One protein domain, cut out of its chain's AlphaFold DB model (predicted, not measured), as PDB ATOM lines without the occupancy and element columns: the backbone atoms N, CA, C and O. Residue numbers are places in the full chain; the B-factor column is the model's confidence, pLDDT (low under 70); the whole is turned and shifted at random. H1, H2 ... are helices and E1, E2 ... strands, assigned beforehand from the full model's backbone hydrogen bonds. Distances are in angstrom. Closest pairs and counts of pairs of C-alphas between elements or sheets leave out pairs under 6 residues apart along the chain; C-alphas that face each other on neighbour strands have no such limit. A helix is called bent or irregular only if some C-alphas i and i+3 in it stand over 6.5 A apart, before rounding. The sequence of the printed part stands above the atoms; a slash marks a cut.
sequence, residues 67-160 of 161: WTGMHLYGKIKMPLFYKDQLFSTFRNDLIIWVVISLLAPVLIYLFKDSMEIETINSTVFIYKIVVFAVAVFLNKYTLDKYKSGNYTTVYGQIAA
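Overview. This is residues 67 to 160 of the 161 residues of an uncharacterized protein of Flavobacterium viscosus (UniProt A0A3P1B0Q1). The model is a long helical hairpin with a small head: H1 and H2 run side by side in opposite ways, near each other at the turn end and spread wider toward the other end. There H3 and E1 form a small head between the two legs, and the first residues, 67 to 75, loop out from E1 back along part of the hairpin. The printed part has 94 residues with three named helices and one named strand, in the order E1, H1, H2, H3 along the chain; the class is mostly helix, and there is no sheet. The whole is loose, with a radius of gyration of the C-alphas of 17.8 A, and its outline is a rod spanning 54 by 21 by 21 A.

Along the chain. The longest helix, H1, takes residues 80 to 114, 35 residues, and measures 52.9 A from first to last C-alpha. It begins with the C-alpha of Leu 80 at (120.951, 189.730, 168.623). H1 is irregular, as C-alphas 110 and 113 are 7.8 A apart where a regular helix has about 5 A, and its line is a rough one. H2 takes residues 117 to 148, 32 residues, and measures 45.8 A; it begins with the C-alpha of Ile 117 at (89.448, 178.733, 129.988). E1, residues 76 to 79, comes directly before H1 and measures 10.3 A. H3, residues 154 to 158, is a short helix of 6.1 A that ends with the C-alpha of Ile 158 at (109.521, 193.486, 168.947).

Arrangement. H1 and H2 form a helical hairpin. They touch, with 5 pairs of C-alphas within 8 A, and the closest are the C-alphas of Lys 112 and Ile 120, 7.2 A apart. Their lines stand at a shallow tilt of 19 degrees, opposite ways, and their centres are 13.0 A apart. H1 touches H2 with its residues 101 to 112 alone, and H2 touches H1 with its residues 120 to 131 alone. Toward the other end of H2, its residues 146 to 148 alone touch H3; the closest C-alphas are those of Tyr 146 and Gly 156, 4.5 A apart. H1 and H3 are close but not clearly touching, with the closest C-alphas, those of Tyr 82 and Val 154, 7.7 A apart. E1 and H3 have 6 pairs of C-alphas within 8 A, and the closest are those of Ile 76 and Ile 158, 5.2 A apart. E1 and H1 meet only through their link, and E1 and H2 are apart. E1 pairs with no named strand. In the backbones of H2 and H3 every O i to N i+4 pair is within hydrogen-bond range, while in H1 25 of 31 are.

Size, cuts and confidence. The two C-alphas farthest apart are those of Asp 113 and Thr 152, 54.6 A, while the first and last printed C-alphas, Trp 67 and Ala 160, are 13.5 A apart. The printed part has no cut. The links from E1 to H1, from H1 to H2 and from H2 to H3 are tight. Two stretches stand free: residues 88 to 96, which belong to H1, and residues 113 to 119, of which 117 to 119 belong to H2. The mean pLDDT of the printed part is 73.0. It is under 70 in 38 residues: 67 to 78, 85 to 90, 93, and 142 to 160. H1 and H2 have a mean pLDDT of 80 each, E1 of 67 and H3 of 50.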
ATOM      1  N   TRP A  67     115.775 194.511 162.631       63.06
ATOM      2  CA  TRP A  67     115.446 193.692 161.487       63.06
ATOM      3  C   TRP A  67     114.476 194.425 160.563       63.06
ATOM      4  O   TRP A  67     113.352 194.763 160.923       63.06
ATOM      5  N   THR A  68     114.929 194.638 159.331       56.25
ATOM      6  CA  THR A  68     114.182 195.243 158.218       56.25
ATOM      7  C   THR A  68     113.567 194.184 157.293       56.25
ATOM      8  O   THR A  68     113.484 194.376 156.081       56.25
ATOM      9  N   GLY A  69     113.197 193.024 157.842       54.97
ATOM     10  CA  GLY A  69     112.687 191.883 157.081       54.97
ATOM     11  C   GLY A  69     111.385 192.125 156.329       54.97
ATOM     12  O   GLY A  69     110.798 193.199 156.387       54.97
ATOM     13  N   MET A  70     110.932 191.074 155.634       50.94
ATOM     14  CA  MET A  70     109.743 190.995 154.768       50.94
ATOM     15  C   MET A  70     108.413 191.136 155.546       50.94
ATOM     16  O   MET A  70     107.486 190.350 155.378       50.94
ATOM     17  N   HIS A  71     108.316 192.130 156.421       55.31
ATOM     18  CA  HIS A  71     107.094 192.557 157.074       55.31
ATOM     19  C   HIS A  71     106.565 193.775 156.340       55.31
ATOM     20  O   HIS A  71     107.291 194.729 156.074       55.31
ATOM     21  N   LEU A  72     105.270 193.769 156.038       47.22
ATOM     22  CA  LEU A  72     104.614 194.858 155.314       47.22
ATOM     23  C   LEU A  72     104.481 196.157 156.138       47.22
ATOM     24  O   LEU A  72     103.866 197.105 155.655       47.22
ATOM     25  N   TYR A  73     105.023 196.213 157.364       48.34
ATOM     26  CA  TYR A  73     104.669 197.243 158.344       48.34
ATOM     27  C   TYR A  73     105.817 197.873 159.153       48.34
ATOM     28  O   TYR A  73     105.515 198.781 159.917       48.34
ATOM     29  N   GLY A  74     107.099 197.500 158.991       52.66
ATOM     30  CA  GLY A  74     108.192 198.263 159.627       52.66
ATOM     31  C   GLY A  74     109.394 197.466 160.132       52.66
ATOM     32  O   GLY A  74     109.612 196.318 159.743       52.66
ATOM     33  N   LYS A  75     110.203 198.134 160.964       56.94
ATOM     34  CA  LYS A  75     111.426 197.601 161.572       56.94
ATOM     35  C   LYS A  75     111.098 196.950 162.905       56.94
ATOM     36  O   LYS A  75     110.457 197.572 163.737       56.94
ATOM     37  N   ILE A  76     111.623 195.756 163.127       62.47
ATOM     38  CA  ILE A  76     111.544 195.087 164.421       62.47
ATOM     39  C   ILE A  76     112.857 195.309 165.177       62.47
ATOM     40  O   ILE A  76     113.918 195.064 164.607       62.47
ATOM     41  N   LYS A  77     112.803 195.705 166.451       62.41
ATOM     42  CA  LYS A  77     113.977 195.767 167.340       62.41
ATOM     43  C   LYS A  77     114.019 194.559 168.265       62.41
ATOM     44  O   LYS A  77     113.004 194.231 168.866       62.41
ATOM     45  N   MET A  78     115.166 193.888 168.355       69.38
ATOM     46  CA  MET A  78     115.361 192.730 169.238       69.38
ATOM     47  C   MET A  78     116.832 192.562 169.630       69.38
ATOM     48  O   MET A  78     117.690 192.965 168.846       69.38
ATOM     49  N   PRO A  79     117.171 191.885 170.737       72.50
ATOM     50  CA  PRO A  79     118.548 191.507 171.035       72.50
ATOM     51  C   PRO A  79     119.072 190.493 170.013       72.50
ATOM     52  O   PRO A  79     118.342 189.593 169.579       72.50
ATOM     53  N   LEU A  80     120.351 190.590 169.648       75.94
ATOM     54  CA  LEU A  80     120.951 189.730 168.623       75.94
ATOM     55  C   LEU A  80     120.815 188.231 168.934       75.94
ATOM     56  O   LEU A  80     120.618 187.444 168.011       75.94
ATOM     57  N   PHE A  81     120.877 187.814 170.199       74.75
ATOM     58  CA  PHE A  81     120.777 186.387 170.532       74.75
ATOM     59  C   PHE A  81     119.395 185.768 170.256       74.75
ATOM     60  O   PHE A  81     119.308 184.555 170.073       74.75
ATOM     61  N   TYR A  82     118.334 186.576 170.145       70.94
ATOM     62  CA  TYR A  82     116.997 186.102 169.759       70.94
ATOM     63  C   TYR A  82     116.765 186.053 168.258       70.94
ATOM     64  O   TYR A  82     115.816 185.415 167.790       70.94
ATOM     65  N   LYS A  83     117.646 186.700 167.496       73.00
ATOM     66  CA  LYS A  83     117.552 186.793 166.046       73.00
ATOM     67  C   LYS A  83     117.374 185.409 165.422       73.00
ATOM     68  O   LYS A  83     116.414 185.189 164.689       73.00
ATOM     69  N   ASP A  84     118.244 184.459 165.747       71.88
ATOM     70  CA  ASP A  84     118.241 183.139 165.105       71.88
ATOM     71  C   ASP A  84     116.982 182.320 165.430       71.88
ATOM     72  O   ASP A  84     116.420 181.660 164.549       71.88
ATOM     73  N   GLN A  85     116.482 182.414 166.665       68.44
ATOM     74  CA  GLN A  85     115.247 181.745 167.074       68.44
ATOM     75  C   GLN A  85     114.032 182.324 166.336       68.44
ATOM     76  O   GLN A  85     113.216 181.568 165.793       68.44
ATOM     77  N   LEU A  86     113.965 183.652 166.220       68.06
ATOM     78  CA  LEU A  86     112.943 184.355 165.452       68.06
ATOM     79  C   LEU A  86     112.996 183.962 163.962       68.06
ATOM     80  O   LEU A  86     111.973 183.590 163.383       68.06
ATOM     81  N   PHE A  87     114.185 183.958 163.350       68.75
ATOM     82  CA  PHE A  87     114.369 183.549 161.951       68.75
ATOM     83  C   PHE A  87     113.952 182.103 161.707       68.75
ATOM     84  O   PHE A  87     113.350 181.806 160.674       68.75
ATOM     85  N   SER A  88     114.257 181.198 162.637       68.25
ATOM     86  CA  SER A  88     113.871 179.793 162.508       68.25
ATOM     87  C   SER A  88     112.349 179.620 162.509       68.25
ATOM     88  O   SER A  88     111.818 178.897 161.664       68.25
ATOM     89  N   THR A  89     111.652 180.359 163.378       66.50
ATOM     90  CA  THR A  89     110.189 180.343 163.490       66.50
ATOM     91  C   THR A  89     109.552 180.919 162.227       66.50
ATOM     92  O   THR A  89     108.760 180.240 161.574       66.50
ATOM     93  N   PHE A  90     109.991 182.106 161.789       67.62
ATOM     94  CA  PHE A  90     109.489 182.709 160.551       67.62
ATOM     95  C   PHE A  90     109.760 181.859 159.315       67.62
ATOM     96  O   PHE A  90     108.902 181.766 158.441       67.62
ATOM     97  N   ARG A  91     110.938 181.232 159.215       70.94
ATOM     98  CA  ARG A  91     111.268 180.359 158.083       70.94
ATOM     99  C   ARG A  91     110.337 179.153 158.031       70.94
ATOM    100  O   ARG A  91     109.868 178.810 156.949       70.94
ATOM    101  N   ASN A  92     110.080 178.519 159.172       71.94
ATOM    102  CA  ASN A  92     109.203 177.353 159.238       71.94
ATOM    103  C   ASN A  92     107.764 177.726 158.862       71.94
ATOM    104  O   ASN A  92     107.168 177.059 158.014       71.94
ATOM    105  N   ASP A  93     107.253 178.837 159.396       69.56
ATOM    106  CA  ASP A  93     105.922 179.338 159.054       69.56
ATOM    107  C   ASP A  93     105.830 179.692 157.564       69.56
ATOM    108  O   ASP A  93     104.906 179.258 156.877       69.56
ATOM    109  N   LEU A  94     106.821 180.409 157.020       74.56
ATOM    110  CA  LEU A  94     106.866 180.778 155.604       74.56
ATOM    111  C   LEU A  94     106.847 179.546 154.691       74.56
ATOM    112  O   LEU A  94     106.117 179.542 153.703       74.56
ATOM    113  N   ILE A  95     107.614 178.499 155.013       77.94
ATOM    114  CA  ILE A  95     107.633 177.253 154.232       77.94
ATOM    115  C   ILE A  95     106.246 176.606 154.223       77.94
ATOM    116  O   ILE A  95     105.756 176.244 153.152       77.94
ATOM    117  N   ILE A  96     105.592 176.500 155.384       78.31
ATOM    118  CA  ILE A  96     104.237 175.941 155.489       78.31
ATOM    119  C   ILE A  96     103.262 176.753 154.626       78.31
ATOM    120  O   ILE A  96     102.495 176.177 153.852       78.31
ATOM    121  N   TRP A  97     103.331 178.085 154.684       77.12
ATOM    122  CA  TRP A  97     102.451 178.958 153.904       77.12
ATOM    123  C   TRP A  97     102.702 178.885 152.402       77.12
ATOM    124  O   TRP A  97     101.746 178.842 151.625       77.12
ATOM    125  N   VAL A  98     103.965 178.814 151.977       84.06
ATOM    126  CA  VAL A  98     104.319 178.604 150.569       84.06
ATOM    127  C   VAL A  98     103.742 177.277 150.085       84.06
ATOM    128  O   VAL A  98     103.070 177.257 149.055       84.06
ATOM    129  N   VAL A  99     103.907 176.194 150.848       86.62
ATOM    130  CA  VAL A  99     103.354 174.876 150.498       86.62
ATOM    131  C   VAL A  99     101.830 174.930 150.375       86.62
ATOM    132  O   VAL A  99     101.296 174.495 149.357       86.62
ATOM    133  N   ILE A 100     101.132 175.522 151.351       84.12
ATOM    134  CA  ILE A 100      99.668 175.671 151.317       84.12
ATOM    135  C   ILE A 100      99.229 176.502 150.104       84.12
ATOM    136  O   ILE A 100      98.285 176.121 149.410       84.12
ATOM    137  N   SER A 101      99.928 177.600 149.801       85.00
ATOM    138  CA  SER A 101      99.615 178.437 148.639       85.00
ATOM    139  C   SER A 101      99.802 177.681 147.316       85.00
ATOM    140  O   SER A 101      99.043 177.860 146.374       85.00
ATOM    141  N   LEU A 102     100.754 176.755 147.223       88.38
ATOM    142  CA  LEU A 102     100.978 176.010 145.984       88.38
ATOM    143  C   LEU A 102      99.928 174.920 145.718       88.38
ATOM    144  O   LEU A 102      99.796 174.488 144.572       88.38
ATOM    145  N   LEU A 103      99.128 174.522 146.713       88.00
ATOM    146  CA  LEU A 103      98.105 173.484 146.537       88.00
ATOM    147  C   LEU A 103      97.035 173.875 145.509       88.00
ATOM    148  O   LEU A 103      96.691 173.070 144.646       88.00
ATOM    149  N   ALA A 104      96.524 175.108 145.559       84.50
ATOM    150  CA  ALA A 104      95.447 175.524 144.658       84.50
ATOM    151  C   ALA A 104      95.893 175.622 143.181       84.50
ATOM    152  O   ALA A 104      95.191 175.078 142.328       84.50
ATOM    153  N   PRO A 105      97.060 176.209 142.838       87.31
ATOM    154  CA  PRO A 105      97.605 176.140 141.482       87.31
ATOM    155  C   PRO A 105      97.822 174.711 140.975       87.31
ATOM    156  O   PRO A 105      97.525 174.432 139.814       87.31
ATOM    157  N   VAL A 106      98.302 173.800 141.832       90.31
ATOM    158  CA  VAL A 106      98.485 172.385 141.469       90.31
ATOM    159  C   VAL A 106      97.144 171.733 141.136       90.31
ATOM    160  O   VAL A 106      97.031 171.077 140.104       90.31
ATOM    161  N   LEU A 107      96.109 171.959 141.948       87.88
ATOM    162  CA  LEU A 107      94.767 171.443 141.672       87.88
ATOM    163  C   LEU A 107      94.197 172.005 140.364       87.88
ATOM    164  O   LEU A 107      93.734 171.237 139.526       87.88
ATOM    165  N   ILE A 108      94.296 173.318 140.136       88.62
ATOM    166  CA  ILE A 108      93.844 173.942 138.880       88.62
ATOM    167  C   ILE A 108      94.569 173.322 137.680       88.62
ATOM    168  O   ILE A 108      93.942 173.024 136.667       88.62
ATOM    169  N   TYR A 109      95.879 173.088 137.795       89.44
ATOM    170  CA  TYR A 109      96.660 172.465 136.732       89.44
ATOM    171  C   TYR A 109      96.214 171.025 136.433       89.44
ATOM    172  O   TYR A 109      96.102 170.664 135.262       89.44
ATOM    173  N   LEU A 110      95.924 170.222 137.465       91.50
ATOM    174  CA  LEU A 110      95.481 168.829 137.316       91.50
ATOM    175  C   LEU A 110      94.093 168.701 136.670       91.50
ATOM    176  O   LEU A 110      93.849 167.740 135.946       91.50
ATOM    177  N   PHE A 111      93.199 169.664 136.904       89.25
ATOM    178  CA  PHE A 111      91.821 169.638 136.397       89.25
ATOM    179  C   PHE A 111      91.584 170.561 135.194       89.25
ATOM    180  O   PHE A 111      90.446 170.675 134.735       89.25
ATOM    181  N   LYS A 112      92.633 171.184 134.642       89.69
ATOM    182  CA  LYS A 112      92.507 172.187 133.569       89.69
ATOM    183  C   LYS A 112      91.721 171.678 132.352       89.69
ATOM    184  O   LYS A 112      90.960 172.438 131.774       89.69
ATOM    185  N   ASP A 113      91.872 170.400 131.994       90.94
ATOM    186  CA  ASP A 113      91.247 169.817 130.798       90.94
ATOM    187  C   ASP A 113      89.741 169.555 131.000       90.94
ATOM    188  O   ASP A 113      89.002 169.360 130.038       90.94
ATOM    189  N   SER A 114      89.277 169.576 132.253       89.31
ATOM    190  CA  SER A 114      87.864 169.462 132.632       89.31
ATOM    191  C   SER A 114      87.176 170.816 132.846       89.31
ATOM    192  O   SER A 114      86.001 170.853 133.202       89.31
ATOM    193  N   MET A 115      87.900 171.921 132.650       88.75
ATOM    194  CA  MET A 115      87.435 173.282 132.917       88.75
ATOM    195  C   MET A 115      87.511 174.149 131.661       88.75
ATOM    196  O   MET A 115      88.422 174.028 130.846       88.75
ATOM    197  N   GLU A 116      86.582 175.091 131.530       93.44
ATOM    198  CA  GLU A 116      86.670 176.114 130.492       93.44
ATOM    199  C   GLU A 116      87.739 177.158 130.844       93.44
ATOM    200  O   GLU A 116      87.966 177.487 132.012       93.44
ATOM    201  N   ILE A 117      88.378 177.733 129.821       88.81
ATOM    202  CA  ILE A 117      89.448 178.733 129.988       88.81
ATOM    203  C   ILE A 117      88.956 179.951 130.789       88.81
ATOM    204  O   ILE A 117      89.687 180.481 131.627       88.81
ATOM    205  N   GLU A 118      87.713 180.386 130.569       91.19
ATOM    206  CA  GLU A 118      87.109 181.501 131.308       91.19
ATOM    207  C   GLU A 118      86.945 181.178 132.802       91.19
ATOM    208  O   GLU A 118      87.253 182.015 133.661       91.19
ATOM    209  N   THR A 119      86.548 179.941 133.122       89.25
ATOM    210  CA  THR A 119      86.474 179.450 134.502       89.25
ATOM    211  C   THR A 119      87.857 179.438 135.144       89.25
ATOM    212  O   THR A 119      88.019 179.978 136.236       89.25
ATOM    213  N   ILE A 120      88.877 178.912 134.453       88.62
ATOM    214  CA  ILE A 120      90.263 178.889 134.948       88.62
ATOM    215  C   ILE A 120      90.746 180.308 135.271       88.62
ATOM    216  O   ILE A 120      91.257 180.552 136.366       88.62
ATOM    217  N   ASN A 121      90.550 181.261 134.355       88.25
ATOM    218  CA  ASN A 121      90.982 182.647 134.544       88.25
ATOM    219  C   ASN A 121      90.296 183.308 135.746       88.25
ATOM    220  O   ASN A 121      90.967 183.939 136.569       88.25
ATOM    221  N   SER A 122      88.981 183.123 135.879       89.56
ATOM    222  CA  SER A 122      88.204 183.661 136.998       89.56
ATOM    223  C   SER A 122      88.637 183.044 138.331       89.56
ATOM    224  O   SER A 122      88.877 183.766 139.300       89.56
ATOM    225  N   THR A 123      88.829 181.721 138.377       89.06
ATOM    226  CA  THR A 123      89.313 181.010 139.568       89.06
ATOM    227  C   THR A 123      90.711 181.473 139.973       89.06
ATOM    228  O   THR A 123      90.935 181.768 141.145       89.06
ATOM    229  N   VAL A 124      91.646 181.600 139.025       89.31
ATOM    230  CA  VAL A 124      93.009 182.089 139.296       89.31
ATOM    231  C   VAL A 124      92.991 183.535 139.798       89.31
ATOM    232  O   VAL A 124      93.756 183.877 140.702       89.31
ATOM    233  N   PHE A 125      92.132 184.391 139.242       89.56
ATOM    234  CA  PHE A 125      91.995 185.778 139.687       89.56
ATOM    235  C   PHE A 125      91.474 185.871 141.128       89.56
ATOM    236  O   PHE A 125      92.097 186.530 141.962       89.56
ATOM    237  N   ILE A 126      90.393 185.151 141.447       90.12
ATOM    238  CA  ILE A 126      89.833 185.089 142.807       90.12
ATOM    239  C   ILE A 126      90.863 184.519 143.785       90.12
ATOM    240  O   ILE A 126      91.081 185.088 144.854       90.12
ATOM    241  N   TYR A 127      91.545 183.439 143.402       89.88
ATOM    242  CA  TYR A 127      92.594 182.820 144.208       89.88
ATOM    243  C   TYR A 127      93.692 183.823 144.593       89.88
ATOM    244  O   TYR A 127      94.044 183.922 145.768       89.88
ATOM    245  N   LYS A 128      94.181 184.630 143.641       88.19
ATOM    246  CA  LYS A 128      95.186 185.673 143.914       88.19
ATOM    247  C   LYS A 128      94.698 186.689 144.950       88.19
ATOM    248  O   LYS A 128      95.459 187.039 145.850       88.19
ATOM    249  N   ILE A 129      93.444 187.136 144.845       91.62
ATOM    250  CA  ILE A 129      92.848 188.074 145.810       91.62
ATOM    251  C   ILE A 129      92.765 187.434 147.198       91.62
ATOM    252  O   ILE A 129      93.155 188.064 148.179       91.62
ATOM    253  N   VAL A 130      92.303 186.183 147.282       89.19
ATOM    254  CA  VAL A 130      92.182 185.455 148.554       89.19
ATOM    255  C   VAL A 130      93.546 185.283 149.216       89.19
ATOM    256  O   VAL A 130      93.686 185.615 150.389       89.19
ATOM    257  N   VAL A 131      94.567 184.838 148.478       87.69
ATOM    258  CA  VAL A 131      95.935 184.693 149.011       87.69
ATOM    259  C   VAL A 131      96.465 186.022 149.528       87.69
ATOM    260  O   VAL A 131      97.015 186.072 150.625       87.69
ATOM    261  N   PHE A 132      96.275 187.102 148.768       85.06
ATOM    262  CA  PHE A 132      96.723 188.426 149.181       85.06
ATOM    263  C   PHE A 132      96.007 188.900 150.455       85.06
ATOM    264  O   PHE A 132      96.659 189.333 151.403       85.06
ATOM    265  N   ALA A 133      94.680 188.761 150.520       88.38
ATOM    266  CA  ALA A 133      93.894 189.141 151.692       88.38
ATOM    267  C   ALA A 133      94.267 188.317 152.935       88.38
ATOM    268  O   ALA A 133      94.436 188.880 154.017       88.38
ATOM    269  N   VAL A 134      94.453 187.002 152.777       85.38
ATOM    270  CA  VAL A 134      94.905 186.105 153.850       85.38
ATOM    271  C   VAL A 134      96.306 186.491 154.319       85.38
ATOM    272  O   VAL A 134      96.522 186.600 155.521       85.38
ATOM    273  N   ALA A 135      97.236 186.776 153.404       81.12
ATOM    274  CA  ALA A 135      98.581 187.220 153.764       81.12
ATOM    275  C   ALA A 135      98.552 188.520 154.583       81.12
ATOM    276  O   ALA A 135      99.225 188.607 155.611       81.12
ATOM    277  N   VAL A 136      97.741 189.505 154.185       82.19
ATOM    278  CA  VAL A 136      97.568 190.763 154.933       82.19
ATOM    279  C   VAL A 136      96.955 190.508 156.314       82.19
ATOM    280  O   VAL A 136      97.467 191.010 157.317       82.19
ATOM    281  N   PHE A 137      95.890 189.705 156.393       82.69
ATOM    282  CA  PHE A 137      95.202 189.426 157.653       82.69
ATOM    283  C   PHE A 137      96.071 188.626 158.630       82.69
ATOM    284  O   PHE A 137      96.117 188.958 159.809       82.69
ATOM    285  N   LEU A 138      96.798 187.613 158.153       75.94
ATOM    286  CA  LEU A 138      97.715 186.823 158.977       75.94
ATOM    287  C   LEU A 138      98.899 187.651 159.474       75.94
ATOM    288  O   LEU A 138      99.277 187.518 160.637       75.94
ATOM    289  N   ASN A 139      99.451 188.534 158.634       72.06
ATOM    290  CA  ASN A 139     100.474 189.484 159.078       72.06
ATOM    291  C   ASN A 139      99.933 190.366 160.211       72.06
ATOM    292  O   ASN A 139     100.587 190.507 161.242       72.06
ATOM    293  N   LYS A 140      98.710 190.892 160.064       74.19
ATOM    294  CA  LYS A 140      98.059 191.687 161.110       74.19
ATOM    295  C   LYS A 140      97.792 190.880 162.384       74.19
ATOM    296  O   LYS A 140      98.140 191.340 163.461       74.19
ATOM    297  N   TYR A 141      97.232 189.677 162.274       73.06
ATOM    298  CA  TYR A 141      96.971 188.800 163.418       73.06
ATOM    299  C   TYR A 141      98.253 188.457 164.180       73.06
ATOM    300  O   TYR A 141      98.270 188.486 165.405       73.06
ATOM    301  N   THR A 142      99.333 188.158 163.456       67.62
ATOM    302  CA  THR A 142     100.642 187.858 164.045       67.62
ATOM    303  C   THR A 142     101.153 189.054 164.846       67.62
ATOM    304  O   THR A 142     101.549 188.894 165.996       67.62
ATOM    305  N   LEU A 143     101.049 190.264 164.291       66.75
ATOM    306  CA  LEU A 143     101.398 191.500 164.993       66.75
ATOM    307  C   LEU A 143     100.510 191.753 166.213       66.75
ATOM    308  O   LEU A 143     101.023 192.046 167.285       66.75
ATOM    309  N   ASP A 144      99.192 191.624 166.072       66.25
ATOM    310  CA  ASP A 144      98.247 191.847 167.166       66.25
ATOM    311  C   ASP A 144      98.462 190.823 168.291       66.25
ATOM    312  O   ASP A 144      98.411 191.183 169.464       66.25
ATOM    313  N   LYS A 145      98.774 189.562 167.964       62.97
ATOM    314  CA  LYS A 145      99.157 188.525 168.936       62.97
ATOM    315  C   LYS A 145     100.420 188.915 169.700       62.97
ATOM    316  O   LYS A 145     100.465 188.739 170.914       62.97
ATOM    317  N   TYR A 146     101.413 189.461 169.005       54.88
ATOM    318  CA  TYR A 146     102.624 189.955 169.645       54.88
ATOM    319  C   TYR A 146     102.357 191.204 170.504       54.88
ATOM    320  O   TYR A 146     102.810 191.257 171.639       54.88
ATOM    321  N   LYS A 147     101.520 192.146 170.054       57.09
ATOM    322  CA  LYS A 147     101.143 193.351 170.823       57.09
ATOM    323  C   LYS A 147     100.240 193.084 172.036       57.09
ATOM    324  O   LYS A 147     100.293 193.835 173.002       57.09
ATOM    325  N   SER A 148      99.348 192.092 171.958       53.38
ATOM    326  CA  SER A 148      98.281 191.841 172.948       53.38
ATOM    327  C   SER A 148      98.617 190.791 174.004       53.38
ATOM    328  O   SER A 148      97.900 190.680 175.001       53.38
ATOM    329  N   GLY A 149      99.695 190.025 173.827       46.94
ATOM    330  CA  GLY A 149     100.261 189.282 174.942       46.94
ATOM    331  C   GLY A 149     100.709 190.288 175.999       46.94
ATOM    332  O   GLY A 149     101.613 191.068 175.732       46.94
ATOM    333  N   ASN A 150     100.096 190.277 177.187       38.78
ATOM    334  CA  ASN A 150     100.556 190.995 178.388       38.78
ATOM    335  C   ASN A 150     101.888 190.417 178.905       38.78
ATOM    336  O   ASN A 150     102.031 190.084 180.078       38.78
ATOM    337  N   TYR A 151     102.839 190.242 178.006       41.50
ATOM    338  CA  TYR A 151     104.165 189.767 178.276       41.50
ATOM    339  C   TYR A 151     105.110 190.733 177.571       41.50
ATOM    340  O   TYR A 151     105.101 190.857 176.347       41.50
ATOM    341  N   THR A 152     105.972 191.344 178.364       47.69
ATOM    342  CA  THR A 152     107.371 191.720 178.092       47.69
ATOM    343  C   THR A 152     108.174 190.525 177.548       47.69
ATOM    344  O   THR A 152     109.286 190.248 177.969       47.69
ATOM    345  N   THR A 153     107.597 189.756 176.627       51.28
ATOM    346  CA  THR A 153     108.329 188.767 175.844       51.28
ATOM    347  C   THR A 153     109.100 189.498 174.768       51.28
ATOM    348  O   THR A 153     108.650 190.539 174.273       51.28
ATOM    349  N   VAL A 154     110.217 188.921 174.344       52.38
ATOM    350  CA  VAL A 154     111.020 189.449 173.231       52.38
ATOM    351  C   VAL A 154     110.161 189.744 172.020       52.38
ATOM    352  O   VAL A 154     110.259 190.813 171.432       52.38
ATOM    353  N   TYR A 155     109.215 188.859 171.734       50.56
ATOM    354  CA  TYR A 155     108.292 188.999 170.625       50.56
ATOM    355  C   TYR A 155     107.255 190.124 170.792       50.56
ATOM    356  O   TYR A 155     106.842 190.709 169.792       50.56
ATOM    357  N   GLY A 156     106.838 190.451 172.019       49.03
ATOM    358  CA  GLY A 156     105.868 191.518 172.277       49.03
ATOM    359  C   GLY A 156     106.459 192.923 172.193       49.03
ATOM    360  O   GLY A 156     105.854 193.806 171.582       49.03
ATOM    361  N   GLN A 157     107.678 193.117 172.708       49.47
ATOM    362  CA  GLN A 157     108.416 194.380 172.550       49.47
ATOM    363  C   GLN A 157     108.873 194.598 171.097       49.47
ATOM    364  O   GLN A 157     108.755 195.708 170.581       49.47
ATOM    365  N   ILE A 158     109.254 193.522 170.397       49.25
ATOM    366  CA  ILE A 158     109.521 193.486 168.947       49.25
ATOM    367  C   ILE A 158     108.390 194.103 168.112       49.25
ATOM    368  O   ILE A 158     108.661 194.769 167.116       49.25
ATOM    369  N   ALA A 159     107.130 193.858 168.483       43.03
ATOM    370  CA  ALA A 159     105.963 194.288 167.714       43.03
ATOM    371  C   ALA A 159     105.411 195.662 168.132       43.03
ATOM    372  O   ALA A 159     104.467 196.146 167.504       43.03
ATOM    373  N   ALA A 160     105.939 196.266 169.201       45.09
ATOM    374  CA  ALA A 160     105.501 197.566 169.709       45.09
ATOM    375  C   ALA A 160     106.106 198.761 168.940       45.09
ATOM    376  O   ALA A 160     105.535 199.854 168.993       45.09
TER     377      ALA A 160